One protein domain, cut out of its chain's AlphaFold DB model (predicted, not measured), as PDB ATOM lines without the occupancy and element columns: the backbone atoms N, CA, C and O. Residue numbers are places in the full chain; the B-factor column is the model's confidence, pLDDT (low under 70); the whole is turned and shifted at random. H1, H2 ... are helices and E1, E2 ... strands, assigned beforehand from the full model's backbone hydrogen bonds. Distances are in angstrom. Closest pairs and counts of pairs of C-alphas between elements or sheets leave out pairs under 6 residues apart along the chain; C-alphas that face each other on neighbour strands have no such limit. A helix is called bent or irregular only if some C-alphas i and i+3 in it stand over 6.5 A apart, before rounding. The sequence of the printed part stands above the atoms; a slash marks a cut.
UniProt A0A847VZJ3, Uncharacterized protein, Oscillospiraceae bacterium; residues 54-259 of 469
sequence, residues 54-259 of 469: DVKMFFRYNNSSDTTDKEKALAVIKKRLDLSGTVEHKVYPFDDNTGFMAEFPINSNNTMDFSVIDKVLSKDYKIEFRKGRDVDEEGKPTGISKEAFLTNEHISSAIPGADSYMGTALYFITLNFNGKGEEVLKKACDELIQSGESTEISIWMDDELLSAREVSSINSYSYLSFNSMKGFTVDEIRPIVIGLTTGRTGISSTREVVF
ATOM      1  N   ASP A  54      16.519 -20.145  18.136       74.12
ATOM      2  CA  ASP A  54      15.464 -21.147  18.228       74.12
ATOM      3  C   ASP A  54      15.108 -21.639  16.819       74.12
ATOM      4  O   ASP A  54      14.928 -20.840  15.898       74.12
ATOM      5  N   VAL A  55      15.008 -22.954  16.630       75.69
ATOM      6  CA  VAL A  55      14.537 -23.538  15.371       75.69
ATOM      7  C   VAL A  55      13.138 -24.078  15.536       75.69
ATOM      8  O   VAL A  55      12.852 -24.803  16.486       75.69
ATOM      9  N   LYS A  56      12.285 -23.743  14.565       79.25
ATOM     10  CA  LYS A  56      10.929 -24.262  14.438       79.25
ATOM     11  C   LYS A  56      10.834 -25.193  13.243       79.25
ATOM     12  O   LYS A  56      11.281 -24.892  12.140       79.25
ATOM     13  N   MET A  57      10.217 -26.336  13.466       80.31
ATOM     14  CA  MET A  57       9.907 -27.307  12.433       80.31
ATOM     15  C   MET A  57       8.406 -27.514  12.412       80.31
ATOM     16  O   MET A  57       7.813 -27.871  13.431       80.31
ATOM     17  N   PHE A  58       7.802 -27.282  11.252       81.88
ATOM     18  CA  PHE A  58       6.382 -27.477  11.027       81.88
ATOM     19  C   PHE A  58       6.197 -28.822  10.329       81.88
ATOM     20  O   PHE A  58       6.839 -29.117   9.319       81.88
ATOM     21  N   PHE A  59       5.317 -29.642  10.885       81.38
ATOM     22  CA  PHE A  59       4.964 -30.950  10.359       81.38
ATOM     23  C   PHE A  59       3.474 -30.940  10.065       81.38
ATOM     24  O   PHE A  59       2.661 -30.832  10.982       81.38
ATOM     25  N   ARG A  60       3.102 -31.032   8.789       81.38
ATOM     26  CA  ARG A  60       1.702 -31.150   8.371       81.38
ATOM     27  C   ARG A  60       1.360 -32.602   8.128       81.38
ATOM     28  O   ARG A  60       2.112 -33.296   7.457       81.38
ATOM     29  N   TYR A  61       0.235 -33.061   8.653       80.06
ATOM     30  CA  TYR A  61      -0.243 -34.414   8.417       80.06
ATOM     31  C   TYR A  61      -0.725 -34.552   6.970       80.06
ATOM     32  O   TYR A  61      -1.497 -33.724   6.491       80.06
ATOM     33  N   ASN A  62      -0.285 -35.603   6.275       68.88
ATOM     34  CA  ASN A  62      -0.690 -35.849   4.888       68.88
ATOM     35  C   ASN A  62      -2.108 -36.433   4.775       68.88
ATOM     36  O   ASN A  62      -2.760 -36.245   3.756       68.88
ATOM     37  N   ASN A  63      -2.595 -37.101   5.828       64.19
ATOM     38  CA  ASN A  63      -3.915 -37.732   5.877       64.19
ATOM     39  C   ASN A  63      -4.735 -37.216   7.069       64.19
ATOM     40  O   ASN A  63      -4.182 -36.781   8.081       64.19
ATOM     41  N   SER A  64      -6.062 -37.336   6.984       59.25
ATOM     42  CA  SER A  64      -7.006 -37.087   8.081       59.25
ATOM     43  C   SER A  64      -6.945 -38.202   9.138       59.25
ATOM     44  O   SER A  64      -7.902 -38.951   9.313       59.25
ATOM     45  N   SER A  65      -5.795 -38.367   9.794       61.09
ATOM     46  CA  SER A  65      -5.604 -39.365  10.850       61.09
ATOM     47  C   SER A  65      -6.458 -39.050  12.084       61.09
ATOM     48  O   SER A  65      -6.711 -37.880  12.395       61.09
ATOM     49  N   ASP A  66      -6.875 -40.092  12.806       67.81
ATOM     50  CA  ASP A  66      -7.649 -39.955  14.040       67.81
ATOM     51  C   ASP A  66      -6.862 -39.201  15.124       67.81
ATOM     52  O   ASP A  66      -5.626 -39.189  15.158       67.81
ATOM     53  N   THR A  67      -7.583 -38.561  16.048       68.88
ATOM     54  CA  THR A  67      -7.002 -37.765  17.145       68.88
ATOM     55  C   THR A  67      -6.039 -38.574  18.016       68.88
ATOM     56  O   THR A  67      -4.981 -38.070  18.389       68.88
ATOM     57  N   THR A  68      -6.352 -39.845  18.268       72.25
ATOM     58  CA  THR A  68      -5.516 -40.765  19.053       72.25
ATOM     59  C   THR A  68      -4.134 -40.969  18.433       72.25
ATOM     60  O   THR A  68      -3.129 -41.020  19.146       72.25
ATOM     61  N   ASP A  69      -4.053 -41.069  17.108       76.62
ATOM     62  CA  ASP A  69      -2.777 -41.291  16.428       76.62
ATOM     63  C   ASP A  69      -1.938 -40.013  16.397       76.62
ATOM     64  O   ASP A  69      -0.719 -40.068  16.571       76.62
ATOM     65  N   LYS A  70      -2.590 -38.845  16.305       79.31
ATOM     66  CA  LYS A  70      -1.930 -37.536  16.437       79.31
ATOM     67  C   LYS A  70      -1.302 -37.352  17.820       79.31
ATOM     68  O   LYS A  70      -0.156 -36.915  17.922       79.31
ATOM     69  N   GLU A  71      -2.000 -37.737  18.887       79.19
ATOM     70  CA  GLU A  71      -1.455 -37.683  20.251       79.19
ATOM     71  C   GLU A  71      -0.263 -38.629  20.447       79.19
ATOM     72  O   GLU A  71       0.740 -38.249  21.063       79.19
ATOM     73  N   LYS A  72      -0.328 -39.842  19.880       82.12
ATOM     74  CA  LYS A  72       0.802 -40.784  19.890       82.12
ATOM     75  C   LYS A  72       2.011 -40.213  19.152       82.12
ATOM     76  O   LYS A  72       3.111 -40.250  19.703       82.12
ATOM     77  N   ALA A  73       1.817 -39.642  17.963       82.19
ATOM     78  CA  ALA A  73       2.897 -39.034  17.189       82.19
ATOM     79  C   ALA A  73       3.585 -37.901  17.968       82.19
ATOM     80  O   ALA A  73       4.810 -37.888  18.086       82.19
ATOM     81  N   LEU A  74       2.811 -37.012  18.602       83.56
ATOM     82  CA  LEU A  74       3.343 -35.954  19.470       83.56
ATOM     83  C   LEU A  74       4.182 -36.520  20.626       83.56
ATOM     84  O   LEU A  74       5.246 -35.983  20.946       83.56
ATOM     85  N   ALA A  75       3.725 -37.602  21.263       83.81
ATOM     86  CA  ALA A  75       4.456 -38.245  22.353       83.81
ATOM     87  C   ALA A  75       5.767 -38.895  21.878       83.81
ATOM     88  O   ALA A  75       6.781 -38.798  22.577       83.81
ATOM     89  N   VAL A  76       5.767 -39.522  20.697       86.38
ATOM     90  CA  VAL A  76       6.971 -40.097  20.072       86.38
ATOM     91  C   VAL A  76       7.981 -38.996  19.748       86.38
ATOM     92  O   VAL A  76       9.142 -39.107  20.140       86.38
ATOM     93  N   ILE A  77       7.547 -37.896  19.126       86.75
ATOM     94  CA  ILE A  77       8.416 -36.756  18.786       86.75
ATOM     95  C   ILE A  77       9.037 -36.126  20.038       86.75
ATOM     96  O   ILE A  77      10.240 -35.865  20.054       86.75
ATOM     97  N   LYS A  78       8.263 -35.949  21.117       84.25
ATOM     98  CA  LYS A  78       8.799 -35.472  22.405       84.25
ATOM     99  C   LYS A  78       9.911 -36.390  22.921       84.25
ATOM    100  O   LYS A  78      11.008 -35.918  23.196       84.25
ATOM    101  N   LYS A  79       9.669 -37.707  22.960       84.50
ATOM    102  CA  LYS A  79      10.687 -38.689  23.383       84.50
ATOM    103  C   LYS A  79      11.938 -38.665  22.500       84.50
ATOM    104  O   LYS A  79      13.043 -38.842  23.007       84.50
ATOM    105  N   ARG A  80      11.785 -38.454  21.190       86.31
ATOM    106  CA  ARG A  80      12.911 -38.334  20.252       86.31
ATOM    107  C   ARG A  80      13.776 -37.119  20.568       86.31
ATOM    108  O   ARG A  80      14.995 -37.248  20.641       86.31
ATOM    109  N   LEU A  81      13.146 -35.973  20.818       82.81
ATOM    110  CA  LEU A  81      13.840 -34.747  21.211       82.81
ATOM    111  C   LEU A  81      14.589 -34.912  22.541       82.81
ATOM    112  O   LEU A  81      15.736 -34.472  22.642       82.81
ATOM    113  N   ASP A  82      14.022 -35.630  23.511       78.50
ATOM    114  CA  ASP A  82      14.727 -35.956  24.760       78.50
ATOM    115  C   ASP A  82      15.994 -36.774  24.533       78.50
ATOM    116  O   ASP A  82      17.070 -36.420  25.011       78.50
ATOM    117  N   LEU A  83      15.875 -37.878  23.792       80.56
ATOM    118  CA  LEU A  83      16.995 -38.789  23.554       80.56
ATOM    119  C   LEU A  83      18.047 -38.187  22.613       80.56
ATOM    120  O   LEU A  83      19.221 -38.560  22.672       80.56
ATOM    121  N   SER A  84      17.654 -37.224  21.774       77.56
ATOM    122  CA  SER A  84      18.587 -36.458  20.942       77.56
ATOM    123  C   SER A  84      19.488 -35.520  21.751       77.56
ATOM    124  O   SER A  84      20.522 -35.091  21.244       77.56
ATOM    125  N   GLY A  85      19.176 -35.285  23.030       71.44
ATOM    126  CA  GLY A  85      19.966 -34.422  23.908       71.44
ATOM    127  C   GLY A  85      19.615 -32.940  23.785       71.44
ATOM    128  O   GLY A  85      20.424 -32.101  24.171       71.44
ATOM    129  N   THR A  86      18.427 -32.607  23.263       70.00
ATOM    130  CA  THR A  86      17.955 -31.214  23.255       70.00
ATOM    131  C   THR A  86      17.830 -30.667  24.679       70.00
ATOM    132  O   THR A  86      17.293 -31.319  25.574       70.00
ATOM    133  N   VAL A  87      18.329 -29.447  24.878       65.50
ATOM    134  CA  VAL A  87      18.357 -28.744  26.174       65.50
ATOM    135  C   VAL A  87      16.948 -28.459  26.700       65.50
ATOM    136  O   VAL A  87      16.649 -28.623  27.889       65.50
ATOM    137  N   GLU A  88      16.094 -27.993  25.792       71.56
ATOM    138  CA  GLU A  88      14.669 -27.734  25.956       71.56
ATOM    139  C   GLU A  88      13.996 -27.966  24.604       71.56
ATOM    140  O   GLU A  88      14.626 -27.818  23.559       71.56
ATOM    141  N   HIS A  89      12.721 -28.333  24.604       77.38
ATOM    142  CA  HIS A  89      11.945 -28.421  23.376       77.38
ATOM    143  C   HIS A  89      10.469 -28.161  23.657       77.38
ATOM    144  O   HIS A  89       9.979 -28.386  24.767       77.38
ATOM    145  N   LYS A  90       9.765 -27.716  22.622       76.62
ATOM    146  CA  LYS A  90       8.325 -27.490  22.604       76.62
ATOM    147  C   LYS A  90       7.728 -28.290  21.475       76.62
ATOM    148  O   LYS A  90       8.280 -28.300  20.382       76.62
ATOM    149  N   VAL A  91       6.617 -28.966  21.730       83.44
ATOM    150  CA  VAL A  91       5.893 -29.682  20.675       83.44
ATOM    151  C   VAL A  91       4.408 -29.429  20.851       83.44
ATOM    152  O   VAL A  91       3.814 -29.889  21.835       83.44
ATOM    153  N   TYR A  92       3.829 -28.707  19.893       81.69
ATOM    154  CA  TYR A  92       2.444 -28.253  19.928       81.69
ATOM    155  C   TYR A  92       1.687 -28.703  18.683       81.69
ATOM    156  O   TYR A  92       2.192 -28.496  17.583       81.69
ATOM    157  N   PRO A  93       0.480 -29.269  18.813       83.75
ATOM    158  CA  PRO A  93      -0.417 -29.390  17.670       83.75
ATOM    159  C   PRO A  93      -0.848 -27.997  17.184       83.75
ATOM    160  O   PRO A  93      -0.929 -27.061  17.980       83.75
ATOM    161  N   PHE A  94      -1.139 -27.865  15.892       81.75
ATOM    162  CA  PHE A  94      -1.833 -26.684  15.378       81.75
ATOM    163  C   PHE A  94      -3.294 -26.682  15.833       81.75
ATOM    164  O   PHE A  94      -3.907 -27.744  15.964       81.75
ATOM    165  N   ASP A  95      -3.863 -25.491  16.022       78.38
ATOM    166  CA  ASP A  95      -5.260 -25.319  16.448       78.38
ATOM    167  C   ASP A  95      -6.260 -25.908  15.440       78.38
ATOM    168  O   ASP A  95      -7.323 -26.398  15.813       78.38
ATOM    169  N   ASP A  96      -5.900 -25.907  14.155       78.31
ATOM    170  CA  ASP A  96      -6.684 -26.495  13.066       78.31
ATOM    171  C   ASP A  96      -6.517 -28.024  12.948       78.31
ATOM    172  O   ASP A  96      -7.117 -28.660  12.081       78.31
ATOM    173  N   ASN A  97      -5.707 -28.629  13.824       74.88
ATOM    174  CA  ASN A  97      -5.406 -30.056  13.862       74.88
ATOM    175  C   ASN A  97      -4.810 -30.605  12.545       74.88
ATOM    176  O   ASN A  97      -4.867 -31.815  12.290       74.88
ATOM    177  N   THR A  98      -4.232 -29.739  11.703       79.94
ATOM    178  CA  THR A  98      -3.614 -30.120  10.419       79.94
ATOM    179  C   THR A  98      -2.169 -30.586  10.567       79.94
ATOM    180  O   THR A  98      -1.577 -31.101   9.621       79.94
ATOM    181  N   GLY A  99      -1.590 -30.442  11.756       82.31
ATOM    182  CA  GLY A  99      -0.186 -30.727  11.986       82.31
ATOM    183  C   GLY A  99       0.269 -30.397  13.398       82.31
ATOM    184  O   GLY A  99      -0.540 -30.214  14.312       82.31
ATOM    185  N   PHE A 100       1.582 -30.320  13.560       84.12
ATOM    186  CA  PHE A 100       2.236 -29.888  14.782       84.12
ATOM    187  C   PHE A 100       3.516 -29.104  14.487       84.12
ATOM    188  O   PHE A 100       4.113 -29.205  13.416       84.12
ATOM    189  N   MET A 101       3.957 -28.333  15.472       84.94
ATOM    190  CA  MET A 101       5.211 -27.601  15.478       84.94
ATOM    191  C   MET A 101       6.123 -28.164  16.558       84.94
ATOM    192  O   MET A 101       5.697 -28.304  17.704       84.94
ATOM    193  N   ALA A 102       7.375 -28.437  16.201       85.12
ATOM    194  CA  ALA A 102       8.450 -28.684  17.149       85.12
ATOM    195  C   ALA A 102       9.388 -27.472  17.185       85.12
ATOM    196  O   ALA A 102       9.838 -27.012  16.139       85.12
ATOM    197  N   GLU A 103       9.689 -26.959  18.371       80.88
ATOM    198  CA  GLU A 103      10.601 -25.837  18.590       80.88
ATOM    199  C   GLU A 103      11.700 -26.263  19.566       80.88
ATOM    200  O   GLU A 103      11.409 -26.947  20.545       80.88
ATOM    201  N   PHE A 104      12.955 -25.899  19.313       78.06
ATOM    202  CA  PHE A 104      14.080 -26.174  20.217       78.06
ATOM    203  C   PHE A 104      15.223 -25.166  20.001       78.06
ATOM    204  O   PHE A 104      15.415 -24.708  18.870       78.06
ATOM    205  N   PRO A 105      15.980 -24.800  21.054       74.50
ATOM    206  CA  PRO A 105      17.131 -23.920  20.926       74.50
ATOM    207  C   PRO A 105      18.314 -24.685  20.322       74.50
ATOM    208  O   PRO A 105      18.538 -25.861  20.628       74.50
ATOM    209  N   ILE A 106      19.096 -24.010  19.482       71.25
ATOM    210  CA  ILE A 106      20.353 -24.518  18.928       71.25
ATOM    211  C   ILE A 106      21.500 -23.695  19.490       71.25
ATOM    212  O   ILE A 106      21.569 -22.482  19.288       71.25
ATOM    213  N   ASN A 107      22.427 -24.376  20.159       63.62
ATOM    214  CA  ASN A 107      23.611 -23.746  20.720       63.62
ATOM    215  C   ASN A 107      24.584 -23.364  19.593       63.62
ATOM    216  O   ASN A 107      25.022 -24.217  18.822       63.62
ATOM    217  N   SER A 108      24.939 -22.083  19.503       51.81
ATOM    218  CA  SER A 108      25.810 -21.542  18.449       51.81
ATOM    219  C   SER A 108      27.251 -22.063  18.510       51.81
ATOM    220  O   SER A 108      27.956 -22.027  17.502       51.81
ATOM    221  N   ASN A 109      27.679 -22.590  19.662       51.75
ATOM    222  CA  ASN A 109      29.045 -23.067  19.896       51.75
ATOM    223  C   ASN A 109      29.261 -24.566  19.606       51.75
ATOM    224  O   ASN A 109      30.404 -25.019  19.663       51.75
ATOM    225  N   ASN A 110      28.208 -25.329  19.286       52.34
ATOM    226  CA  ASN A 110      28.301 -26.748  18.926       52.34
ATOM    227  C   ASN A 110      27.872 -26.940  17.464       52.34
ATOM    228  O   ASN A 110      26.699 -26.841  17.119       52.34
ATOM    229  N   THR A 111      28.823 -27.249  16.584       41.47
ATOM    230  CA  THR A 111      28.576 -27.553  15.160       41.47
ATOM    231  C   THR A 111      27.821 -28.866  14.929       41.47
ATOM    232  O   THR A 111      27.338 -29.110  13.826       41.47
ATOM    233  N   MET A 112      27.668 -29.696  15.959       53.16
ATOM    234  CA  MET A 112      26.799 -30.867  15.954       53.16
ATOM    235  C   MET A 112      25.685 -30.674  16.970       53.16
ATOM    236  O   MET A 112      25.964 -30.689  18.158       53.16
ATOM    237  N   ASP A 113      24.458 -30.513  16.474       63.25
ATOM    238  CA  ASP A 113      23.201 -30.843  17.167       63.25
ATOM    239  C   ASP A 113      22.028 -30.749  16.176       63.25
ATOM    240  O   ASP A 113      21.140 -31.600  16.177       63.25
ATOM    241  N   PHE A 114      22.070 -29.810  15.219       68.38
ATOM    242  CA  PHE A 114      20.995 -29.682  14.230       68.38
ATOM    243  C   PHE A 114      20.872 -30.891  13.303       68.38
ATOM    244  O   PHE A 114      19.781 -31.422  13.163       68.38
ATOM    245  N   SER A 115      21.965 -31.350  12.687       73.62
ATOM    246  CA  SER A 115      21.930 -32.445  11.704       73.62
ATOM    247  C   SER A 115      21.408 -33.757  12.297       73.62
ATOM    248  O   SER A 115      20.703 -34.507  11.628       73.62
ATOM    249  N   VAL A 116      21.720 -34.030  13.565       75.25
ATOM    250  CA  VAL A 116      21.238 -35.215  14.285       75.25
ATOM    251  C   VAL A 116      19.749 -35.078  14.582       75.25
ATOM    252  O   VAL A 116      18.998 -36.004  14.287       75.25
ATOM    253  N   ILE A 117      19.307 -33.937  15.126       77.25
ATOM    254  CA  ILE A 117      17.887 -33.694  15.426       77.25
ATOM    255  C   ILE A 117      17.057 -33.694  14.137       77.25
ATOM    256  O   ILE A 117      15.992 -34.301  14.085       77.25
ATOM    257  N   ASP A 118      17.576 -33.074  13.081       79.19
ATOM    258  CA  ASP A 118      16.999 -33.052  11.742       79.19
ATOM    259  C   ASP A 118      16.749 -34.475  11.231       79.19
ATOM    260  O   ASP A 118      15.608 -34.829  10.930       79.19
ATOM    261  N   LYS A 119      17.778 -35.334  11.263       79.62
ATOM    262  CA  LYS A 119      17.657 -36.749  10.893       79.62
ATOM    263  C   LYS A 119      16.645 -37.486  11.779       79.62
ATOM    264  O   LYS A 119      15.760 -38.145  11.239       79.62
ATOM    265  N   VAL A 120      16.723 -37.319  13.105       83.12
ATOM    266  CA  VAL A 120      15.820 -37.940  14.102       83.12
ATOM    267  C   VAL A 120      14.348 -37.576  13.885       83.12
ATOM    268  O   VAL A 120      13.454 -38.375  14.171       83.12
ATOM    269  N   LEU A 121      14.061 -36.366  13.417       83.56
ATOM    270  CA  LEU A 121      12.687 -35.912  13.201       83.56
ATOM    271  C   LEU A 121      12.200 -36.113  11.765       83.56
ATOM    272  O   LEU A 121      10.995 -36.101  11.535       83.56
ATOM    273  N   SER A 122      13.112 -36.302  10.809       78.19
ATOM    274  CA  SER A 122      12.780 -36.428   9.384       78.19
ATOM    275  C   SER A 122      12.170 -37.773   8.985       78.19
ATOM    276  O   SER A 122      11.466 -37.838   7.981       78.19
ATOM    277  N   LYS A 123      12.445 -38.838   9.746       78.31
ATOM    278  CA  LYS A 123      12.088 -40.217   9.392       78.31
ATOM    279  C   LYS A 123      10.937 -40.756  10.249       78.31
ATOM    280  O   LYS A 123      10.816 -40.431  11.435       78.31
ATOM    281  N   ASP A 124      10.098 -41.610   9.659       80.19
ATOM    282  CA  ASP A 124       9.029 -42.306  10.395       80.19
ATOM    283  C   ASP A 124       9.626 -43.441  11.245       80.19
ATOM    284  O   ASP A 124       9.130 -43.720  12.341       80.19
ATOM    285  N   TYR A 125      10.766 -43.994  10.802       83.94
ATOM    286  CA  TYR A 125      11.464 -45.145  11.382       83.94
ATOM    287  C   TYR A 125      10.599 -46.404  11.410       83.94
ATOM    288  O   TYR A 125      10.656 -47.200  12.353       83.94
ATOM    289  N   LYS A 126       9.788 -46.594  10.368       85.50
ATOM    290  CA  LYS A 126       9.053 -47.832  10.122       85.50
ATOM    291  C   LYS A 126      10.066 -48.913   9.758       85.50
ATOM    292  O   LYS A 126      10.643 -48.855   8.678       85.50
ATOM    293  N   ILE A 127      10.293 -49.870  10.652       87.12
ATOM    294  CA  ILE A 127      11.195 -50.997  10.413       87.12
ATOM    295  C   ILE A 127      10.390 -52.255  10.120       87.12
ATOM    296  O   ILE A 127       9.429 -52.574  10.826       87.12
ATOM    297  N   GLU A 128      10.793 -52.963   9.074       89.25
ATOM    298  CA  GLU A 128      10.129 -54.171   8.606       89.25
ATOM    299  C   GLU A 128      11.155 -55.244   8.274       89.25
ATOM    300  O   GLU A 128      12.144 -54.995   7.584       89.25
ATOM    301  N   PHE A 129      10.888 -56.452   8.750       87.81
ATOM    302  CA  PHE A 129      11.635 -57.638   8.370       87.81
ATOM    303  C   PHE A 129      10.828 -58.417   7.365       87.81
ATOM    304  O   PHE A 129       9.640 -58.696   7.577       87.81
ATOM    305  N   ARG A 130      11.488 -58.764   6.269       88.31
ATOM    306  CA  ARG A 130      10.858 -59.410   5.132       88.31
ATOM    307  C   ARG A 130      11.663 -60.632   4.724       88.31
ATOM    308  O   ARG A 130      12.874 -60.704   4.936       88.31
ATOM    309  N   LYS A 131      10.960 -61.629   4.199       84.94
ATOM    310  CA  LYS A 131      11.563 -62.878   3.734       84.94
ATOM    311  C   LYS A 131      12.210 -62.641   2.367       84.94
ATOM    312  O   LYS A 131      11.559 -62.112   1.473       84.94
ATOM    313  N   GLY A 132      13.476 -63.010   2.202       82.62
ATOM    314  CA  GLY A 132      14.240 -62.765   0.975       82.62
ATOM    315  C   GLY A 132      14.640 -61.312   0.767       82.62
ATOM    316  O   GLY A 132      14.556 -60.495   1.685       82.62
ATOM    317  N   ARG A 133      15.109 -61.009  -0.444       82.00
ATOM    318  CA  ARG A 133      15.648 -59.700  -0.843       82.00
ATOM    319  C   ARG A 133      15.178 -59.304  -2.251       82.00
ATOM    320  O   ARG A 133      15.899 -58.638  -2.991       82.00
ATOM    321  N   ASP A 134      13.985 -59.736  -2.635       79.25
ATOM    322  CA  ASP A 134      13.446 -59.458  -3.963       79.25
ATOM    323  C   ASP A 134      13.055 -57.980  -4.057       79.25
ATOM    324  O   ASP A 134      12.293 -57.472  -3.229       79.25
ATOM    325  N   VAL A 135      13.583 -57.283  -5.065       80.81
ATOM    326  CA  VAL A 135      13.323 -55.859  -5.309       80.81
ATOM    327  C   VAL A 135      12.905 -55.619  -6.757       80.81
ATOM    328  O   VAL A 135      13.355 -56.333  -7.650       80.81
ATOM    329  N   ASP A 136      12.019 -54.650  -6.997       78.50
ATOM    330  CA  ASP A 136      11.702 -54.171  -8.351       78.50
ATOM    331  C   ASP A 136      12.761 -53.195  -8.896       78.50
ATOM    332  O   ASP A 136      13.758 -52.883  -8.241       78.50
ATOM    333  N   GLU A 137      12.532 -52.696 -10.115       72.31
ATOM    334  CA  GLU A 137      13.376 -51.692 -10.778       72.31
ATOM    335  C   GLU A 137      13.464 -50.360 -10.003       72.31
ATOM    336  O   GLU A 137      14.408 -49.596 -10.200       72.31
ATOM    337  N   GLU A 138      12.521 -50.090  -9.090       70.44
ATOM    338  CA  GLU A 138      12.491 -48.904  -8.224       70.44
ATOM    339  C   GLU A 138      13.141 -49.158  -6.848       70.44
ATOM    340  O   GLU A 138      13.198 -48.254  -6.011       70.44
ATOM    341  N   GLY A 139      13.651 -50.371  -6.607       73.31
ATOM    342  CA  GLY A 139      14.274 -50.775  -5.347       73.31
ATOM    343  C   GLY A 139      13.283 -51.096  -4.226       73.31
ATOM    344  O   GLY A 139      13.701 -51.234  -3.074       73.31
ATOM    345  N   LYS A 140      11.989 -51.226  -4.536       77.88
ATOM    346  CA  LYS A 140      10.939 -51.584  -3.580       77.88
ATOM    347  C   LYS A 140      10.778 -53.101  -3.481       77.88
ATOM    348  O   LYS A 140      11.010 -53.821  -4.449       77.88
ATOM    349  N   PRO A 141      10.347 -53.605  -2.319       77.88
ATOM    350  CA  PRO A 141      10.220 -55.035  -2.080       77.88
ATOM    351  C   PRO A 141       9.141 -55.696  -2.955       77.88
ATOM    352  O   PRO A 141       7.983 -55.268  -2.964       77.88
ATOM    353  N   THR A 142       9.499 -56.791  -3.626       76.50
ATOM    354  CA  THR A 142       8.601 -57.606  -4.463       76.50
ATOM    355  C   THR A 142       8.658 -59.089  -4.088       76.50
ATOM    356  O   THR A 142       9.252 -59.446  -3.076       76.50
ATOM    357  N   GLY A 143       7.955 -59.953  -4.831       76.19
ATOM    358  CA  GLY A 143       8.019 -61.405  -4.637       76.19
ATOM    359  C   GLY A 143       7.681 -61.849  -3.210       76.19
ATOM    360  O   GLY A 143       6.672 -61.430  -2.636       76.19
ATOM    361  N   ILE A 144       8.549 -62.686  -2.640       69.62
ATOM    362  CA  ILE A 144       8.414 -63.227  -1.276       69.62
ATOM    363  C   ILE A 144       8.704 -62.137  -0.227       69.62
ATOM    364  O   ILE A 144       8.177 -62.169   0.887       69.62
ATOM    365  N   SER A 145       9.460 -61.104  -0.608       73.50
ATOM    366  CA  SER A 145       9.759 -59.931   0.219       73.50
ATOM    367  C   SER A 145       8.610 -58.929   0.294       73.50
ATOM    368  O   SER A 145       8.760 -57.872   0.902       73.50
ATOM    369  N   LYS A 146       7.441 -59.210  -0.287       72.94
ATOM    370  CA  LYS A 146       6.309 -58.274  -0.275       72.94
ATOM    371  C   LYS A 146       5.664 -58.118   1.104       72.94
ATOM    372  O   LYS A 146       5.232 -57.016   1.442       72.94
ATOM    373  N   GLU A 147       5.608 -59.184   1.896       78.25
ATOM    374  CA  GLU A 147       4.982 -59.165   3.220       78.25
ATOM    375  C   GLU A 147       6.028 -59.052   4.334       78.25
ATOM    376  O   GLU A 147       7.035 -59.763   4.359       78.25
ATOM    377  N   ALA A 148       5.781 -58.133   5.270       83.50
ATOM    378  CA  ALA A 148       6.583 -57.996   6.475       83.50
ATOM    379  C   ALA A 148       6.044 -58.929   7.562       83.50
ATOM    380  O   ALA A 148       4.862 -58.875   7.896       83.50
ATOM    381  N   PHE A 149       6.914 -59.758   8.137       83.75
ATOM    382  CA  PHE A 149       6.534 -60.677   9.215       83.75
ATOM    383  C   PHE A 149       6.856 -60.115  10.606       83.75
ATOM    384  O   PHE A 149       6.218 -60.499  11.579       83.75
ATOM    385  N   LEU A 150       7.818 -59.190  10.709       85.81
ATOM    386  CA  LEU A 150       8.192 -58.525  11.959       85.81
ATOM    387  C   LEU A 150       8.274 -57.012  11.735       85.81
ATOM    388  O   LEU A 150       8.803 -56.544  10.728       85.81
ATOM    389  N   THR A 151       7.733 -56.252  12.683       87.44
ATOM    390  CA  THR A 151       7.592 -54.786  12.629       87.44
ATOM    391  C   THR A 151       8.074 -54.128  13.926       87.44
ATOM    392  O   THR A 151       8.417 -54.824  14.885       87.44
ATOM    393  N   ASN A 152       8.046 -52.789  14.008       83.44
ATOM    394  CA  ASN A 152       8.420 -52.021  15.210       83.44
ATOM    395  C   ASN A 152       7.822 -52.548  16.531       83.44
ATOM    396  O   ASN A 152       8.489 -52.474  17.557       83.44
ATOM    397  N   GLU A 153       6.592 -53.073  16.529       83.50
ATOM    398  CA  GLU A 153       5.902 -53.544  17.747       83.50
ATOM    399  C   GLU A 153       6.578 -54.751  18.414       83.50
ATOM    400  O   GLU A 153       6.357 -55.040  19.591       83.50
ATOM    401  N   HIS A 154       7.417 -55.460  17.664       84.50
ATOM    402  CA  HIS A 154       8.131 -56.651  18.105       84.50
ATOM    403  C   HIS A 154       9.514 -56.319  18.689       84.50
ATOM    404  O   HIS A 154      10.195 -57.199  19.219       84.50
ATOM    405  N   ILE A 155       9.933 -55.051  18.619       84.38
ATOM    406  CA  ILE A 155      11.233 -54.571  19.088       84.38
ATOM    407  C   ILE A 155      11.068 -53.939  20.469       84.38
ATOM    408  O   ILE A 155      10.205 -53.095  20.696       84.38
ATOM    409  N   SER A 156      11.920 -54.347  21.402       84.38
ATOM    410  CA  SER A 156      11.975 -53.800  22.756       84.38
ATOM    411  C   SER A 156      12.933 -52.613  22.864       84.38
ATOM    412  O   SER A 156      12.615 -51.636  23.540       84.38
ATOM    413  N   SER A 157      14.113 -52.693  22.245       83.75
ATOM    414  CA  SER A 157      15.114 -51.619  22.270       83.75
ATOM    415  C   SER A 157      16.116 -51.754  21.126       83.75
ATOM    416  O   SER A 157      16.298 -52.842  20.577       83.75
ATOM    417  N   ALA A 158      16.781 -50.648  20.787       86.12
ATOM    418  CA  ALA A 158      17.910 -50.619  19.866       86.12
ATOM    419  C   ALA A 158      19.148 -50.076  20.591       86.12
ATOM    420  O   ALA A 158      19.050 -49.122  21.363       86.12
ATOM    421  N   ILE A 159      20.309 -50.679  20.348       85.62
ATOM    422  CA  ILE A 159      21.574 -50.321  20.997       85.62
ATOM    423  C   ILE A 159      22.633 -50.091  19.910       85.62
ATOM    424  O   ILE A 159      22.765 -50.930  19.014       85.62
ATOM    425  N   PRO A 160      23.390 -48.979  19.959       86.12
ATOM    426  CA  PRO A 160      24.501 -48.755  19.047       86.12
ATOM    427  C   PRO A 160      25.692 -49.632  19.446       86.12
ATOM    428  O   PRO A 160      26.013 -49.753  20.628       86.12
ATOM    429  N   GLY A 161      26.372 -50.201  18.459       83.06
ATOM    430  CA  GLY A 161      27.615 -50.940  18.625       83.06
ATOM    431  C   GLY A 161      28.703 -50.404  17.700       83.06
ATOM    432  O   GLY A 161      28.430 -49.908  16.606       83.06
ATOM    433  N   ALA A 162      29.945 -50.498  18.156       82.19
ATOM    434  CA  ALA A 162      31.121 -50.242  17.344       82.19
ATOM    435  C   ALA A 162      32.133 -51.353  17.615       82.19
ATOM    436  O   ALA A 162      32.371 -51.703  18.770       82.19
ATOM    437  N   ASP A 163      32.707 -51.893  16.553       80.38
ATOM    438  CA  ASP A 163      33.826 -52.819  16.599       80.38
ATOM    439  C   ASP A 163      35.004 -52.217  15.829       80.38
ATOM    440  O   ASP A 163      34.835 -51.321  15.000       80.38
ATOM    441  N   SER A 164      36.210 -52.694  16.099       74.00
ATOM    442  CA  SER A 164      37.402 -52.313  15.354       74.00
ATOM    443  C   SER A 164      37.936 -53.531  14.622       74.00
ATOM    444  O   SER A 164      38.440 -54.462  15.251       74.00
ATOM    445  N   TYR A 165      37.885 -53.509  13.293       65.62
ATOM    446  CA  TYR A 165      38.495 -54.551  12.474       65.62
ATOM    447  C   TYR A 165      39.592 -53.940  11.606       65.62
ATOM    448  O   TYR A 165      39.344 -53.000  10.853       65.62
ATOM    449  N   MET A 166      40.823 -54.449  11.731       61.28
ATOM    450  CA  MET A 166      41.989 -53.985  10.958       61.28
ATOM    451  C   MET A 166      42.198 -52.453  11.013       61.28
ATOM    452  O   MET A 166      42.543 -51.825  10.017       61.28
ATOM    453  N   GLY A 167      41.943 -51.828  12.168       63.81
ATOM    454  CA  GLY A 167      42.092 -50.377  12.355       63.81
ATOM    455  C   GLY A 167      40.959 -49.517  11.777       63.81
ATOM    456  O   GLY A 167      41.008 -48.298  11.913       63.81
ATOM    457  N   THR A 168      39.923 -50.125  11.187       71.94
ATOM    458  CA  THR A 168      38.713 -49.427  10.726       71.94
ATOM    459  C   THR A 168      37.575 -49.651  11.719       71.94
ATOM    460  O   THR A 168      37.310 -50.786  12.123       71.94
ATOM    461  N   ALA A 169      36.904 -48.570  12.121       73.69
ATOM    462  CA  ALA A 169      35.721 -48.654  12.969       73.69
ATOM    463  C   ALA A 169      34.527 -49.175  12.151       73.69
ATOM    464  O   ALA A 169      34.125 -48.563  11.163       73.69
ATOM    465  N   LEU A 170      33.972 -50.311  12.567       80.44
ATOM    466  CA  LEU A 170      32.763 -50.913  12.023       80.44
ATOM    467  C   LEU A 170      31.603 -50.650  12.968       80.44
ATOM    468  O   LEU A 170      31.585 -51.075  14.118       80.44
ATOM    469  N   TYR A 171      30.608 -49.961  12.446       84.81
ATOM    470  CA  TYR A 171      29.444 -49.519  13.183       84.81
ATOM    471  C   TYR A 171      28.253 -50.435  12.915       84.81
ATOM    472  O   TYR A 171      27.971 -50.769  11.766       84.81
ATOM    473  N   PHE A 172      27.539 -50.845  13.962       87.06
ATOM    474  CA  PHE A 172      26.382 -51.733  13.847       87.06
ATOM    475  C   PHE A 172      25.287 -51.364  14.851       87.06
ATOM    476  O   PHE A 172      25.510 -50.628  15.812       87.06
ATOM    477  N   ILE A 173      24.080 -51.871  14.622       88.31
ATOM    478  CA  ILE A 173      22.916 -51.665  15.486       88.31
ATOM    479  C   ILE A 173      22.446 -53.023  15.975       88.31
ATOM    480  O   ILE A 173      22.234 -53.921  15.166       88.31
ATOM    481  N   THR A 174      22.250 -53.162  17.281       89.31
ATOM    482  CA  THR A 174      21.665 -54.357  17.891       89.31
ATOM    483  C   THR A 174      20.223 -54.085  18.283       89.31
ATOM    484  O   THR A 174      19.951 -53.171  19.058       89.31
ATOM    485  N   LEU A 175      19.303 -54.883  17.753       89.00
ATOM    486  CA  LEU A 175      17.887 -54.868  18.103       89.00
ATOM    487  C   LEU A 175      17.614 -55.972  19.106       89.00
ATOM    488  O   LEU A 175      17.952 -57.122  18.846       89.00
ATOM    489  N   ASN A 176      16.977 -55.625  20.217       89.75
ATOM    490  CA  ASN A 176      16.452 -56.592  21.170       89.75
ATOM    491  C   ASN A 176      14.961 -56.768  20.907       89.75
ATOM    492  O   ASN A 176      14.222 -55.778  20.883       89.75
ATOM    493  N   PHE A 177      14.513 -58.005  20.735       88.56
ATOM    494  CA  PHE A 177      13.108 -58.318  20.506       88.56
ATOM    495  C   PHE A 177      12.375 -58.564  21.825       88.56
ATOM    496  O   PHE A 177      12.969 -58.913  22.844       88.56
ATOM    497  N   ASN A 178      11.061 -58.340  21.823       88.69
ATOM    498  CA  ASN A 178      10.205 -58.822  22.905       88.69
ATOM    499  C   ASN A 178       9.878 -60.315  22.697       88.69
ATOM    500  O   ASN A 178      10.117 -60.853  21.620       88.69
ATOM    501  N   GLY A 179       9.308 -60.988  23.703       86.19
ATOM    502  CA  GLY A 179       9.054 -62.438  23.624       86.19
ATOM    503  C   GLY A 179       8.205 -62.867  22.418       86.19
ATOM    504  O   GLY A 179       8.459 -63.910  21.829       86.19
ATOM    505  N   LYS A 180       7.259 -62.024  21.975       86.88
ATOM    506  CA  LYS A 180       6.493 -62.272  20.741       86.88
ATOM    507  C   LYS A 180       7.357 -62.124  19.487       86.88
ATOM    508  O   LYS A 180       7.229 -62.916  18.562       86.88
ATOM    509  N   GLY A 181       8.222 -61.112  19.444       86.38
ATOM    510  CA  GLY A 181       9.165 -60.898  18.349       86.38
ATOM    511  C   GLY A 181      10.151 -62.050  18.185       86.38
ATOM    512  O   GLY A 181      10.400 -62.464  17.060       86.38
ATOM    513  N   GLU A 182      10.638 -62.611  19.293       88.50
ATOM    514  CA  GLU A 182      11.507 -63.793  19.289       88.50
ATOM    515  C   GLU A 182      10.810 -65.013  18.664       88.50
ATOM    516  O   GLU A 182      11.367 -65.658  17.774       88.50
ATOM    517  N   GLU A 183       9.570 -65.300  19.072       87.69
ATOM    518  CA  GLU A 183       8.778 -66.406  18.513       87.69
ATOM    519  C   GLU A 183       8.508 -66.225  17.014       87.69
ATOM    520  O   GLU A 183       8.668 -67.163  16.230       87.69
ATOM    521  N   VAL A 184       8.123 -65.012  16.608       88.50
ATOM    522  CA  VAL A 184       7.830 -64.672  15.210       88.50
ATOM    523  C   VAL A 184       9.087 -64.768  14.345       88.50
ATOM    524  O   VAL A 184       9.031 -65.336  13.252       88.50
ATOM    525  N   LEU A 185      10.229 -64.275  14.834       86.56
ATOM    526  CA  LEU A 185      11.505 -64.358  14.124       86.56
ATOM    527  C   LEU A 185      11.952 -65.812  13.962       86.56
ATOM    528  O   LEU A 185      12.327 -66.213  12.860       86.56
ATOM    529  N   LYS A 186      11.866 -66.610  15.031       87.12
ATOM    530  CA  LYS A 186      12.207 -68.033  14.997       87.12
ATOM    531  C   LYS A 186      11.341 -68.791  13.993       87.12
ATOM    532  O   LYS A 186      11.874 -69.489  13.137       87.12
ATOM    533  N   LYS A 187      10.018 -68.599  14.043       87.56
ATOM    534  CA  LYS A 187       9.083 -69.254  13.121       87.56
ATOM    535  C   LYS A 187       9.376 -68.893  11.662       87.56
ATOM    536  O   LYS A 187       9.376 -69.771  10.808       87.56
ATOM    537  N   ALA A 188       9.665 -67.622  11.379       84.75
ATOM    538  CA  ALA A 188      10.015 -67.186  10.031       84.75
ATOM    539  C   ALA A 188      11.336 -67.804   9.537       84.75
ATOM    540  O   ALA A 188      11.421 -68.179   8.370       84.75
ATOM    541  N   CYS A 189      12.339 -67.938  10.412       84.56
ATOM    542  CA  CYS A 189      13.598 -68.615  10.091       84.56
ATOM    543  C   CYS A 189      13.381 -70.108   9.806       84.56
ATOM    544  O   CYS A 189      13.867 -70.609   8.796       84.56
ATOM    545  N   ASP A 190      12.610 -70.797  10.651       84.69
ATOM    546  CA  ASP A 190      12.297 -72.222  10.486       84.69
ATOM    547  C   ASP A 190      11.536 -72.481   9.173       84.69
ATOM    548  O   ASP A 190      11.862 -73.415   8.441       84.69
ATOM    549  N   GLU A 191      10.560 -71.629   8.836       83.12
ATOM    550  CA  GLU A 191       9.816 -71.706   7.573       83.12
ATOM    551  C   GLU A 191      10.723 -71.502   6.350       83.12
ATOM    552  O   GLU A 191      10.576 -72.229   5.373       83.12
ATOM    553  N   LEU A 192      11.672 -70.560   6.403       81.88
ATOM    554  CA  LEU A 192      12.625 -70.315   5.311       81.88
ATOM    555  C   LEU A 192      13.600 -71.482   5.114       81.88
ATOM    556  O   LEU A 192      13.872 -71.875   3.980       81.88
ATOM    557  N   ILE A 193      14.093 -72.071   6.209       81.44
ATOM    558  CA  ILE A 193      14.960 -73.257   6.157       81.44
ATOM    559  C   ILE A 193      14.203 -74.451   5.557       81.44
ATOM    560  O   ILE A 193      14.780 -75.221   4.792       81.44
ATOM    561  N   GLN A 194      12.920 -74.614   5.898       78.56
ATOM    562  CA  GLN A 194      12.095 -75.727   5.423       78.56
ATOM    563  C   GLN A 194      11.615 -75.555   3.980       78.56
ATOM    564  O   GLN A 194      11.577 -76.540   3.244       78.56
ATOM    565  N   SER A 195      11.230 -74.341   3.573       75.06
ATOM    566  CA  SER A 195      10.729 -74.091   2.218       75.06
ATOM    567  C   SER A 195      11.852 -74.048   1.182       75.06
ATOM    568  O   SER A 195      11.633 -74.422   0.032       75.06
ATOM    569  N   GLY A 196      13.054 -73.608   1.577       66.75
ATOM    570  CA  GLY A 196      14.189 -73.426   0.669       66.75
ATOM    571  C   GLY A 196      13.984 -72.312  -0.365       66.75
ATOM    572  O   GLY A 196      14.800 -72.170  -1.272       66.75
ATOM    573  N   GLU A 197      12.910 -71.525  -0.246       63.72
ATOM    574  CA  GLU A 197      12.539 -70.483  -1.214       63.72
ATOM    575  C   GLU A 197      13.445 -69.247  -1.129       63.72
ATOM    576  O   GLU A 197      13.624 -68.534  -2.112       63.72
ATOM    577  N   SER A 198      14.027 -68.991   0.043       64.06
ATOM    578  CA  SER A 198      15.028 -67.950   0.263       64.06
ATOM    579  C   SER A 198      15.885 -68.304   1.476       64.06
ATOM    580  O   SER A 198      15.380 -68.796   2.483       64.06
ATOM    581  N   THR A 199      17.180 -68.005   1.411       76.75
ATOM    582  CA  THR A 199      18.116 -68.175   2.533       76.75
ATOM    583  C   THR A 199      18.343 -66.887   3.320       76.75
ATOM    584  O   THR A 199      19.055 -66.913   4.323       76.75
ATOM    585  N   GLU A 200      17.740 -65.771   2.903       83.50
ATOM    586  CA  GLU A 200      17.977 -64.446   3.478       83.50
ATOM    587  C   GLU A 200      16.733 -63.837   4.138       83.50
ATOM    588  O   GLU A 200      15.594 -64.053   3.712       83.50
ATOM    589  N   ILE A 201      16.974 -63.017   5.162       85.00
ATOM    590  CA  ILE A 201      16.021 -62.084   5.764       85.00
ATOM    591  C   ILE A 201      16.528 -60.667   5.496       85.00
ATOM    592  O   ILE A 201      17.665 -60.328   5.835       85.00
ATOM    593  N   SER A 202      15.674 -59.833   4.913       87.75
ATOM    594  CA  SER A 202      15.963 -58.422   4.664       87.75
ATOM    595  C   SER A 202      15.359 -57.523   5.741       87.75
ATOM    596  O   SER A 202      14.273 -57.771   6.266       87.75
ATOM    597  N   ILE A 203      16.094 -56.462   6.065       88.44
ATOM    598  CA  ILE A 203      15.744 -55.432   7.039       88.44
ATOM    599  C   ILE A 203      15.535 -54.134   6.272       88.44
ATOM    600  O   ILE A 203      16.460 -53.623   5.632       88.44
ATOM    601  N   TRP A 204      14.329 -53.597   6.371       88.19
ATOM    602  CA  TRP A 204      13.887 -52.400   5.670       88.19
ATOM    603  C   TRP A 204      13.561 -51.296   6.663       88.19
ATOM    604  O   TRP A 204      13.035 -51.573   7.741       88.19
ATOM    605  N   MET A 205      13.850 -50.049   6.300       86.88
ATOM    606  CA  MET A 205      13.476 -48.870   7.072       86.88
ATOM    607  C   MET A 205      12.905 -47.800   6.159       86.88
ATOM    608  O   MET A 205      13.595 -47.363   5.246       86.88
ATOM    609  N   ASP A 206      11.674 -47.365   6.426       83.38
ATOM    610  CA  ASP A 206      10.964 -46.370   5.607       83.38
ATOM    611  C   ASP A 206      11.007 -46.718   4.103       83.38
ATOM    612  O   ASP A 206      11.267 -45.871   3.257       83.38
ATOM    613  N   ASP A 207      10.780 -48.001   3.796       82.12
ATOM    614  CA  ASP A 207      10.823 -48.603   2.456       82.12
ATOM    615  C   ASP A 207      12.214 -48.618   1.773       82.12
ATOM    616  O   ASP A 207      12.330 -49.028   0.620       82.12
ATOM    617  N   GLU A 208      13.293 -48.285   2.494       83.50
ATOM    618  CA  GLU A 208      14.686 -48.449   2.046       83.50
ATOM    619  C   GLU A 208      15.313 -49.740   2.603       83.50
ATOM    620  O   GLU A 208      15.242 -50.021   3.805       83.50
ATOM    621  N   LEU A 209      15.985 -50.520   1.750       84.00
ATOM    622  CA  LEU A 209      16.723 -51.714   2.173       84.00
ATOM    623  C   LEU A 209      17.980 -51.313   2.959       84.00
ATOM    624  O   LEU A 209      18.921 -50.747   2.399       84.00
ATOM    625  N   LEU A 210      18.030 -51.654   4.248       84.94
ATOM    626  CA  LEU A 210      19.191 -51.375   5.095       84.94
ATOM    627  C   LEU A 210      20.217 -52.502   5.065       84.94
ATOM    628  O   LEU A 210      21.413 -52.247   4.928       84.94
ATOM    629  N   SER A 211      19.758 -53.740   5.236       86.19
ATOM    630  CA  SER A 211      20.613 -54.918   5.381       86.19
ATOM    631  C   SER A 211      19.874 -56.169   4.931       86.19
ATOM    632  O   SER A 211      18.653 -56.237   5.015       86.19
ATOM    633  N   ALA A 212      20.620 -57.185   4.517       86.06
ATOM    634  CA  ALA A 212      20.127 -58.545   4.348       86.06
ATOM    635  C   ALA A 212      21.086 -59.489   5.074       86.06
ATOM    636  O   ALA A 212      22.287 -59.214   5.148       86.06
ATOM    637  N   ARG A 213      20.553 -60.546   5.678       83.38
ATOM    638  CA  ARG A 213      21.332 -61.550   6.405       83.38
ATOM    639  C   ARG A 213      20.859 -62.938   6.048       83.38
ATOM    640  O   ARG A 213      19.657 -63.173   5.990       83.38
ATOM    641  N   GLU A 214      21.804 -63.856   5.913       83.50
ATOM    642  CA  GLU A 214      21.467 -65.268   5.811       83.50
ATOM    643  C   GLU A 214      20.871 -65.770   7.125       83.50
ATOM    644  O   GLU A 214      21.371 -65.449   8.209       83.50
ATOM    645  N   VAL A 215      19.840 -66.607   7.033       81.12
ATOM    646  CA  VAL A 215      19.198 -67.243   8.191       81.12
ATOM    647  C   VAL A 215      20.214 -68.064   8.998       81.12
ATOM    648  O   VAL A 215      20.183 -68.054  10.224       81.12
ATOM    649  N   SER A 216      21.182 -68.688   8.319       76.50
ATOM    650  CA  SER A 216      22.305 -69.435   8.912       76.50
ATOM    651  C   SER A 216      23.192 -68.592   9.844       76.50
ATOM    652  O   SER A 216      23.830 -69.136  10.743       76.50
ATOM    653  N   SER A 217      23.233 -67.270   9.643       76.00
ATOM    654  CA  SER A 217      24.063 -66.326  10.406       76.00
ATOM    655  C   SER A 217      23.371 -65.764  11.657       76.00
ATOM    656  O   SER A 217      23.956 -64.965  12.399       76.00
ATOM    657  N   ILE A 218      22.112 -66.145  11.899       78.69
ATOM    658  CA  ILE A 218      21.327 -65.692  13.049       78.69
ATOM    659  C   ILE A 218      21.649 -66.582  14.250       78.69
ATOM    660  O   ILE A 218      21.096 -67.659  14.435       78.69
ATOM    661  N   ASN A 219      22.557 -66.097  15.095       74.00
ATOM    662  CA  ASN A 219      23.021 -66.836  16.274       74.00
ATOM    663  C   ASN A 219      22.017 -66.828  17.438       74.00
ATOM    664  O   ASN A 219      22.107 -67.655  18.343       74.00
ATOM    665  N   SER A 220      21.100 -65.861  17.461       82.44
ATOM    666  CA  SER A 220      20.095 -65.710  18.510       82.44
ATOM    667  C   SER A 220      18.816 -65.107  17.944       82.44
ATOM    668  O   SER A 220      18.870 -64.266  17.051       82.44
ATOM    669  N   TYR A 221      17.671 -65.523  18.486       83.06
ATOM    670  CA  TYR A 221      16.356 -64.991  18.116       83.06
ATOM    671  C   TYR A 221      15.879 -63.875  19.057       83.06
ATOM    672  O   TYR A 221      14.930 -63.165  18.733       83.06
ATOM    673  N   SER A 222      16.545 -63.684  20.201       82.38
ATOM    674  CA  SER A 222      16.209 -62.627  21.163       82.38
ATOM    675  C   SER A 222      16.858 -61.285  20.821       82.38
ATOM    676  O   SER A 222      16.327 -60.231  21.178       82.38
ATOM    677  N   TYR A 223      17.972 -61.300  20.084       85.50
ATOM    678  CA  TYR A 223      18.613 -60.098  19.564       85.50
ATOM    679  C   TYR A 223      19.190 -60.308  18.164       85.50
ATOM    680  O   TYR A 223      19.654 -61.392  17.819       85.50
ATOM    681  N   LEU A 224      19.218 -59.237  17.371       86.50
ATOM    682  CA  LEU A 224      19.823 -59.223  16.044       86.50
ATOM    683  C   LEU A 224      20.663 -57.963  15.854       86.50
ATOM    684  O   LEU A 224      20.152 -56.845  15.883       86.50
ATOM    685  N   SER A 225      21.957 -58.157  15.617       86.81
ATOM    686  CA  SER A 225      22.877 -57.086  15.234       86.81
ATOM    687  C   SER A 225      22.941 -56.952  13.719       86.81
ATOM    688  O   SER A 225      23.003 -57.958  13.036       86.81
ATOM    689  N   PHE A 226      22.962 -55.754  13.153       84.94
ATOM    690  CA  PHE A 226      23.129 -55.579  11.709       84.94
ATOM    691  C   PHE A 226      23.913 -54.308  11.390       84.94
ATOM    692  O   PHE A 226      23.932 -53.354  12.167       84.94
ATOM    693  N   ASN A 227      24.570 -54.313  10.235       83.56
ATOM    694  CA  ASN A 227      25.204 -53.140   9.645       83.56
ATOM    695  C   ASN A 227      24.449 -52.794   8.356       83.56
ATOM    696  O   ASN A 227      23.825 -53.665   7.755       83.56
ATOM    697  N   SER A 228      24.496 -51.536   7.930       81.31
ATOM    698  CA  SER A 228      24.027 -51.164   6.602       81.31
ATOM    699  C   SER A 228      24.884 -51.835   5.526       81.31
ATOM    700  O   SER A 228      26.095 -51.978   5.694       81.31
ATOM    701  N   MET A 229      24.290 -52.157   4.375       76.06
ATOM    702  CA  MET A 229      25.037 -52.615   3.193       76.06
ATOM    703  C   MET A 229      26.118 -51.624   2.736       76.06
ATOM    704  O   MET A 229      27.101 -52.036   2.127       76.06
ATOM    705  N   LYS A 230      25.950 -50.326   3.026       76.19
ATOM    706  CA  LYS A 230      26.936 -49.275   2.719       76.19
ATOM    707  C   LYS A 230      27.875 -48.961   3.894       76.19
ATOM    708  O   LYS A 230      28.774 -48.144   3.739       76.19
ATOM    709  N   GLY A 231      27.686 -49.625   5.037       78.00
ATOM    710  CA  GLY A 231      28.317 -49.284   6.308       78.00
ATOM    711  C   GLY A 231      27.641 -48.087   6.977       78.00
ATOM    712  O   GLY A 231      27.354 -47.086   6.327       78.00
ATOM    713  N   PHE A 232      27.371 -48.178   8.280       82.62
ATOM    714  CA  PHE A 232      26.909 -47.016   9.042       82.62
ATOM    715  C   PHE A 232      28.054 -46.050   9.349       82.62
ATOM    716  O   PHE A 232      29.163 -46.467   9.687       82.62
ATOM    717  N   THR A 233      27.759 -44.753   9.319       81.19
ATOM    718  CA  THR A 233      28.633 -43.721   9.890       81.19
ATOM    719  C   THR A 233      28.220 -43.378  11.326       81.19
ATOM    720  O   THR A 233      27.077 -43.606  11.737       81.19
ATOM    721  N   VAL A 234      29.137 -42.783  12.102       72.94
ATOM    722  CA  VAL A 234      28.863 -42.302  13.476       72.94
ATOM    723  C   VAL A 234      27.619 -41.407  13.522       72.94
ATOM    724  O   VAL A 234      26.777 -41.548  14.411       72.94
ATOM    725  N   ASP A 235      27.472 -40.539  12.521       76.38
ATOM    726  CA  ASP A 235      26.406 -39.538  12.441       76.38
ATOM    727  C   ASP A 235      25.047 -40.115  12.009       76.38
ATOM    728  O   ASP A 235      24.039 -39.403  12.008       76.38
ATOM    729  N   GLU A 236      24.993 -41.388  11.613       81.06
ATOM    730  CA  GLU A 236      23.773 -42.072  11.169       81.06
ATOM    731  C   GLU A 236      23.228 -43.040  12.215       81.06
ATOM    732  O   GLU A 236      22.010 -43.117  12.391       81.06
ATOM    733  N   ILE A 237      24.097 -43.724  12.968       84.56
ATOM    734  CA  ILE A 237      23.654 -44.685  13.988       84.56
ATOM    735  C   ILE A 237      22.790 -44.003  15.039       84.56
ATOM    736  O   ILE A 237      21.732 -44.515  15.402       84.56
ATOM    737  N   ARG A 238      23.253 -42.864  15.568       84.56
ATOM    738  CA  ARG A 238      22.597 -42.208  16.702       84.56
ATOM    739  C   ARG A 238      21.149 -41.824  16.362       84.56
ATOM    740  O   ARG A 238      20.269 -42.217  17.130       84.56
ATOM    741  N   PRO A 239      20.859 -41.156  15.224       85.88
ATOM    742  CA  PRO A 239      19.485 -40.925  14.801       85.88
ATOM    743  C   PRO A 239      18.644 -42.194  14.672       85.88
ATOM    744  O   PRO A 239      17.515 -42.231  15.157       85.88
ATOM    745  N   ILE A 240      19.197 -43.241  14.055       86.56
ATOM    746  CA  ILE A 240      18.480 -44.500  13.823       86.56
ATOM    747  C   ILE A 240      18.126 -45.185  15.141       86.56
ATOM    748  O   ILE A 240      16.981 -45.582  15.343       86.56
ATOM    749  N   VAL A 241      19.073 -45.277  16.072       87.19
ATOM    750  CA  VAL A 241      18.849 -45.873  17.393       87.19
ATOM    751  C   VAL A 241      17.771 -45.116  18.167       87.19
ATOM    752  O   VAL A 241      16.893 -45.746  18.760       87.19
ATOM    753  N   ILE A 242      17.800 -43.779  18.148       86.19
ATOM    754  CA  ILE A 242      16.771 -42.952  18.794       86.19
ATOM    755  C   ILE A 242      15.401 -43.208  18.153       86.19
ATOM    756  O   ILE A 242      14.421 -43.444  18.863       86.19
ATOM    757  N   GLY A 243      15.329 -43.209  16.822       85.06
ATOM    758  CA  GLY A 243      14.105 -43.504  16.080       85.06
ATOM    759  C   GLY A 243      13.518 -44.870  16.440       85.06
ATOM    760  O   GLY A 243      12.359 -44.960  16.839       85.06
ATOM    761  N   LEU A 244      14.335 -45.923  16.414       86.06
ATOM    762  CA  LEU A 244      13.903 -47.289  16.728       86.06
ATOM    763  C   LEU A 244      13.514 -47.476  18.200       86.06
ATOM    764  O   LEU A 244      12.546 -48.174  18.488       86.06
ATOM    765  N   THR A 245      14.214 -46.819  19.127       85.19
ATOM    766  CA  THR A 245      13.899 -46.880  20.566       85.19
ATOM    767  C   THR A 245      12.591 -46.167  20.902       85.19
ATOM    768  O   THR A 245      11.859 -46.580  21.799       85.19
ATOM    769  N   THR A 246      12.286 -45.078  20.197       82.81
ATOM    770  CA  THR A 246      11.045 -44.315  20.412       82.81
ATOM    771  C   THR A 246       9.844 -44.899  19.682       82.81
ATOM    772  O   THR A 246       8.709 -44.592  20.054       82.81
ATOM    773  N   GLY A 247      10.095 -45.762  18.699       79.12
ATOM    774  CA  GLY A 247       9.079 -46.362  17.856       79.12
ATOM    775  C   GLY A 247       8.675 -45.460  16.692       79.12
ATOM    776  O   GLY A 247       9.150 -44.332  16.520       79.12
ATOM    777  N   ARG A 248       7.780 -46.001  15.869       82.31
ATOM    778  CA  ARG A 248       7.261 -45.343  14.672       82.31
ATOM    779  C   ARG A 248       6.390 -44.138  15.049       82.31
ATOM    780  O   ARG A 248       5.598 -44.226  15.985       82.31
ATOM    781  N   THR A 249       6.496 -43.034  14.306       76.81
ATOM    782  CA  THR A 249       5.601 -41.874  14.491       76.81
ATOM    783  C   THR A 249       4.177 -42.161  14.028       76.81
ATOM    784  O   THR A 249       3.231 -41.670  14.634       76.81
ATOM    785  N   GLY A 250       4.019 -42.981  12.985       67.19
ATOM    786  CA  GLY A 250       2.727 -43.501  12.530       67.19
ATOM    787  C   GLY A 250       1.933 -42.527  11.661       67.19
ATOM    788  O   GLY A 250       0.853 -42.881  11.198       67.19
ATOM    789  N   ILE A 251       2.465 -41.329  11.400       63.50
ATOM    790  CA  ILE A 251       1.836 -40.333  10.536       63.50
ATOM    791  C   ILE A 251       2.845 -39.853   9.497       63.50
ATOM    792  O   ILE A 251       3.906 -39.331   9.835       63.50
ATOM    793  N   SER A 252       2.485 -40.004   8.223       64.31
ATOM    794  CA  SER A 252       3.210 -39.370   7.125       64.31
ATOM    795  C   SER A 252       2.998 -37.862   7.223       64.31
ATOM    796  O   SER A 252       1.852 -37.397   7.208       64.31
ATOM    797  N   SER A 253       4.083 -37.105   7.374       61.41
ATOM    798  CA  SER A 253       4.018 -35.653   7.481       61.41
ATOM    799  C   SER A 253       4.864 -34.969   6.416       61.41
ATOM    800  O   SER A 253       6.002 -35.363   6.164       61.41
ATOM    801  N   THR A 254       4.299 -33.943   5.780       60.06
ATOM    802  CA  THR A 254       5.062 -33.028   4.932       60.06
ATOM    803  C   THR A 254       5.704 -31.977   5.820       60.06
ATOM    804  O   THR A 254       5.055 -31.367   6.677       60.06
ATOM    805  N   ARG A 255       7.007 -31.800   5.628       63.62
ATOM    806  CA  ARG A 255       7.847 -30.965   6.471       63.62
ATOM    807  C   ARG A 255       8.028 -29.589   5.851       63.62
ATOM    808  O   ARG A 255       8.482 -29.475   4.718       63.62
ATOM    809  N   GLU A 256       7.770 -28.557   6.639       63.19
ATOM    810  CA  GLU A 256       8.175 -27.192   6.333       63.19
ATOM    811  C   GLU A 256       9.108 -26.723   7.454       63.19
ATOM    812  O   GLU A 256       8.708 -26.495   8.598       63.19
ATOM    813  N   VAL A 257      10.407 -26.666   7.160       59.00
ATOM    814  CA  VAL A 257      11.383 -26.120   8.106       59.00
ATOM    815  C   VAL A 257      11.394 -24.620   7.922       59.00
ATOM    816  O   VAL A 257      11.941 -24.114   6.944       59.00
ATOM    817  N   VAL A 258      10.808 -23.905   8.875       56.56
ATOM    818  CA  VAL A 258      10.941 -22.455   8.929       56.56
ATOM    819  C   VAL A 258      11.946 -22.141  10.020       56.56
ATOM    820  O   VAL A 258      11.653 -22.240  11.211       56.56
ATOM    821  N   PHE A 259      13.135 -21.708   9.613       53.12
ATOM    822  CA  PHE A 259      14.047 -21.021  10.518       53.12
ATOM    823  C   PHE A 259      13.403 -19.696  10.907       53.12
ATOM    824  O   PHE A 259      13.603 -18.672  10.258       53.12
TER     825      PHE A 259
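Overview. This is residues 54 to 259 of the 469 residues of an uncharacterized protein of Oscillospiraceae bacterium (UniProt A0A847VZJ3). Two lobes sit on either side of the helix H5: in one, H1 and H2 cover one face of the twisted sheet E2, E3, E1, E11, whose other face has no named helix, and in the other, two small sheets, E5, E4, E8, E9 and E6, E7, E10, share the helix H4. H5 packs on E6 and E7 and also touches H1 and H2; the printed part passes from the first lobe to the second at residues 123 to 126 and returns at residues 247 to 252. You have 206 residues, with five named helices and eleven named strands in the order E1 H1 E2 E3 H2 E4 H3 E5 E6 E7 H4 E8 E9 E10 H5 E11. The three sheets, in the strand orders named, are antiparallel, and the class is mixed, helices and strands. The whole is compact, with a radius of gyration of the C-alphas of 18.4 A and spans of 54 by 46 by 36 A.

Arrangement. Begin with the sheet of E2 (residues 90 to 93), E3 (99 to 106), E1 (54 to 61) and E11 (253 to 258), twisted but only just, its C-alphas up to 4.2 A off the best plane. Look for N 92 and O 101 at 2.9 A in the hairpin E2 and E3, N 57 and O 102 at 2.8 A between E3 and E1, and N 60 and O 254 at 2.9 A between E1 and E11. H1 (67 to 83), over E2 and E3 at a height of 9.5 A, and H2 (114 to 122), over E1 at 9.2 A, are on the same face and run along the strands: two layers, helices on one face of a sheet. E1, H1 and E2 form a split strand-helix-strand unit, two strands running the same way with E3 between them, and its crossover is right-handed. H1 touches H2 with residues 77 to 81 alone, the closest C-alphas being those of Arg 80 and Val 120 at 6.8 A, at a shallow tilt of 25 degrees, opposite ways. Now find H5 (234 to 246), which touches H2 at a steep tilt of 40 degrees, the same way; their closest C-alphas are those of Val 120 and Pro 239, 4.8 A apart. H5 is on the sheet of E6 (155 to 165), E7 (168 to 177) and E10 (223 to 226), over E6 at a height of 8.6 A; the C-alphas of Ser 157 and Thr 245 come to 5.2 A. In the hairpin E6 and E7 see N 161 and O 172 at 2.8 A, and between E7 and E10 see N 175 and O 224 at 2.8 A. In the sheet of E5 (148 to 151), E4 (127 to 131), E8 (200 to 205) and E9 (208 to 214), see N 129 and O 150 at 2.9 A between E5 and E4, N 130 and O 202 at 3.0 A between E4 and E8, and N 203 and O 211 at 2.8 A in the hairpin E8 and E9. H4 (179 to 195) is on this sheet at a height of 9.2 A, and is also on the sheet of E6, E7 and E10; H3 (143 to 146) is on the sheet of E5, E4, E8 and E9, over none of its strands. In H1, H2 and H4 every O i to N i+4 pair is within hydrogen-bond range, in H5 7 of 9 are, and H3 is too short for such a pair.

Along the chain. Find C-alpha 54 at (15.464, -21.147, 18.228), where E1 begins; it runs 22.8 A to Tyr 61. H1 runs 24.9 A from C-alpha 67 at (-7.002, -37.765, 17.145), and E3 runs 22.6 A. In the second lobe E6 measures 28.1 A, E7 28.8 A and H4 24.4 A. H5 measures 19.2 A; it is neither bent nor irregular, but only just, with C-alphas 235 and 238 6.3 A apart. E11 ends at C-alpha 258, (10.941, -22.455, 8.929).

Size, cuts and confidence. The two C-alphas farthest apart are those of Ser 108 and Gln 194, 57.4 A, while those of Asp 54 and Phe 259, the first and last printed, are 7.8 A apart. The printed part has no cut, and its one long link, of 11 residues, joins E4 to H3. The mean pLDDT of the printed part is 78.6; 32 residues are under 70, among them 62 to 67, 107 to 114 and 250 to 259.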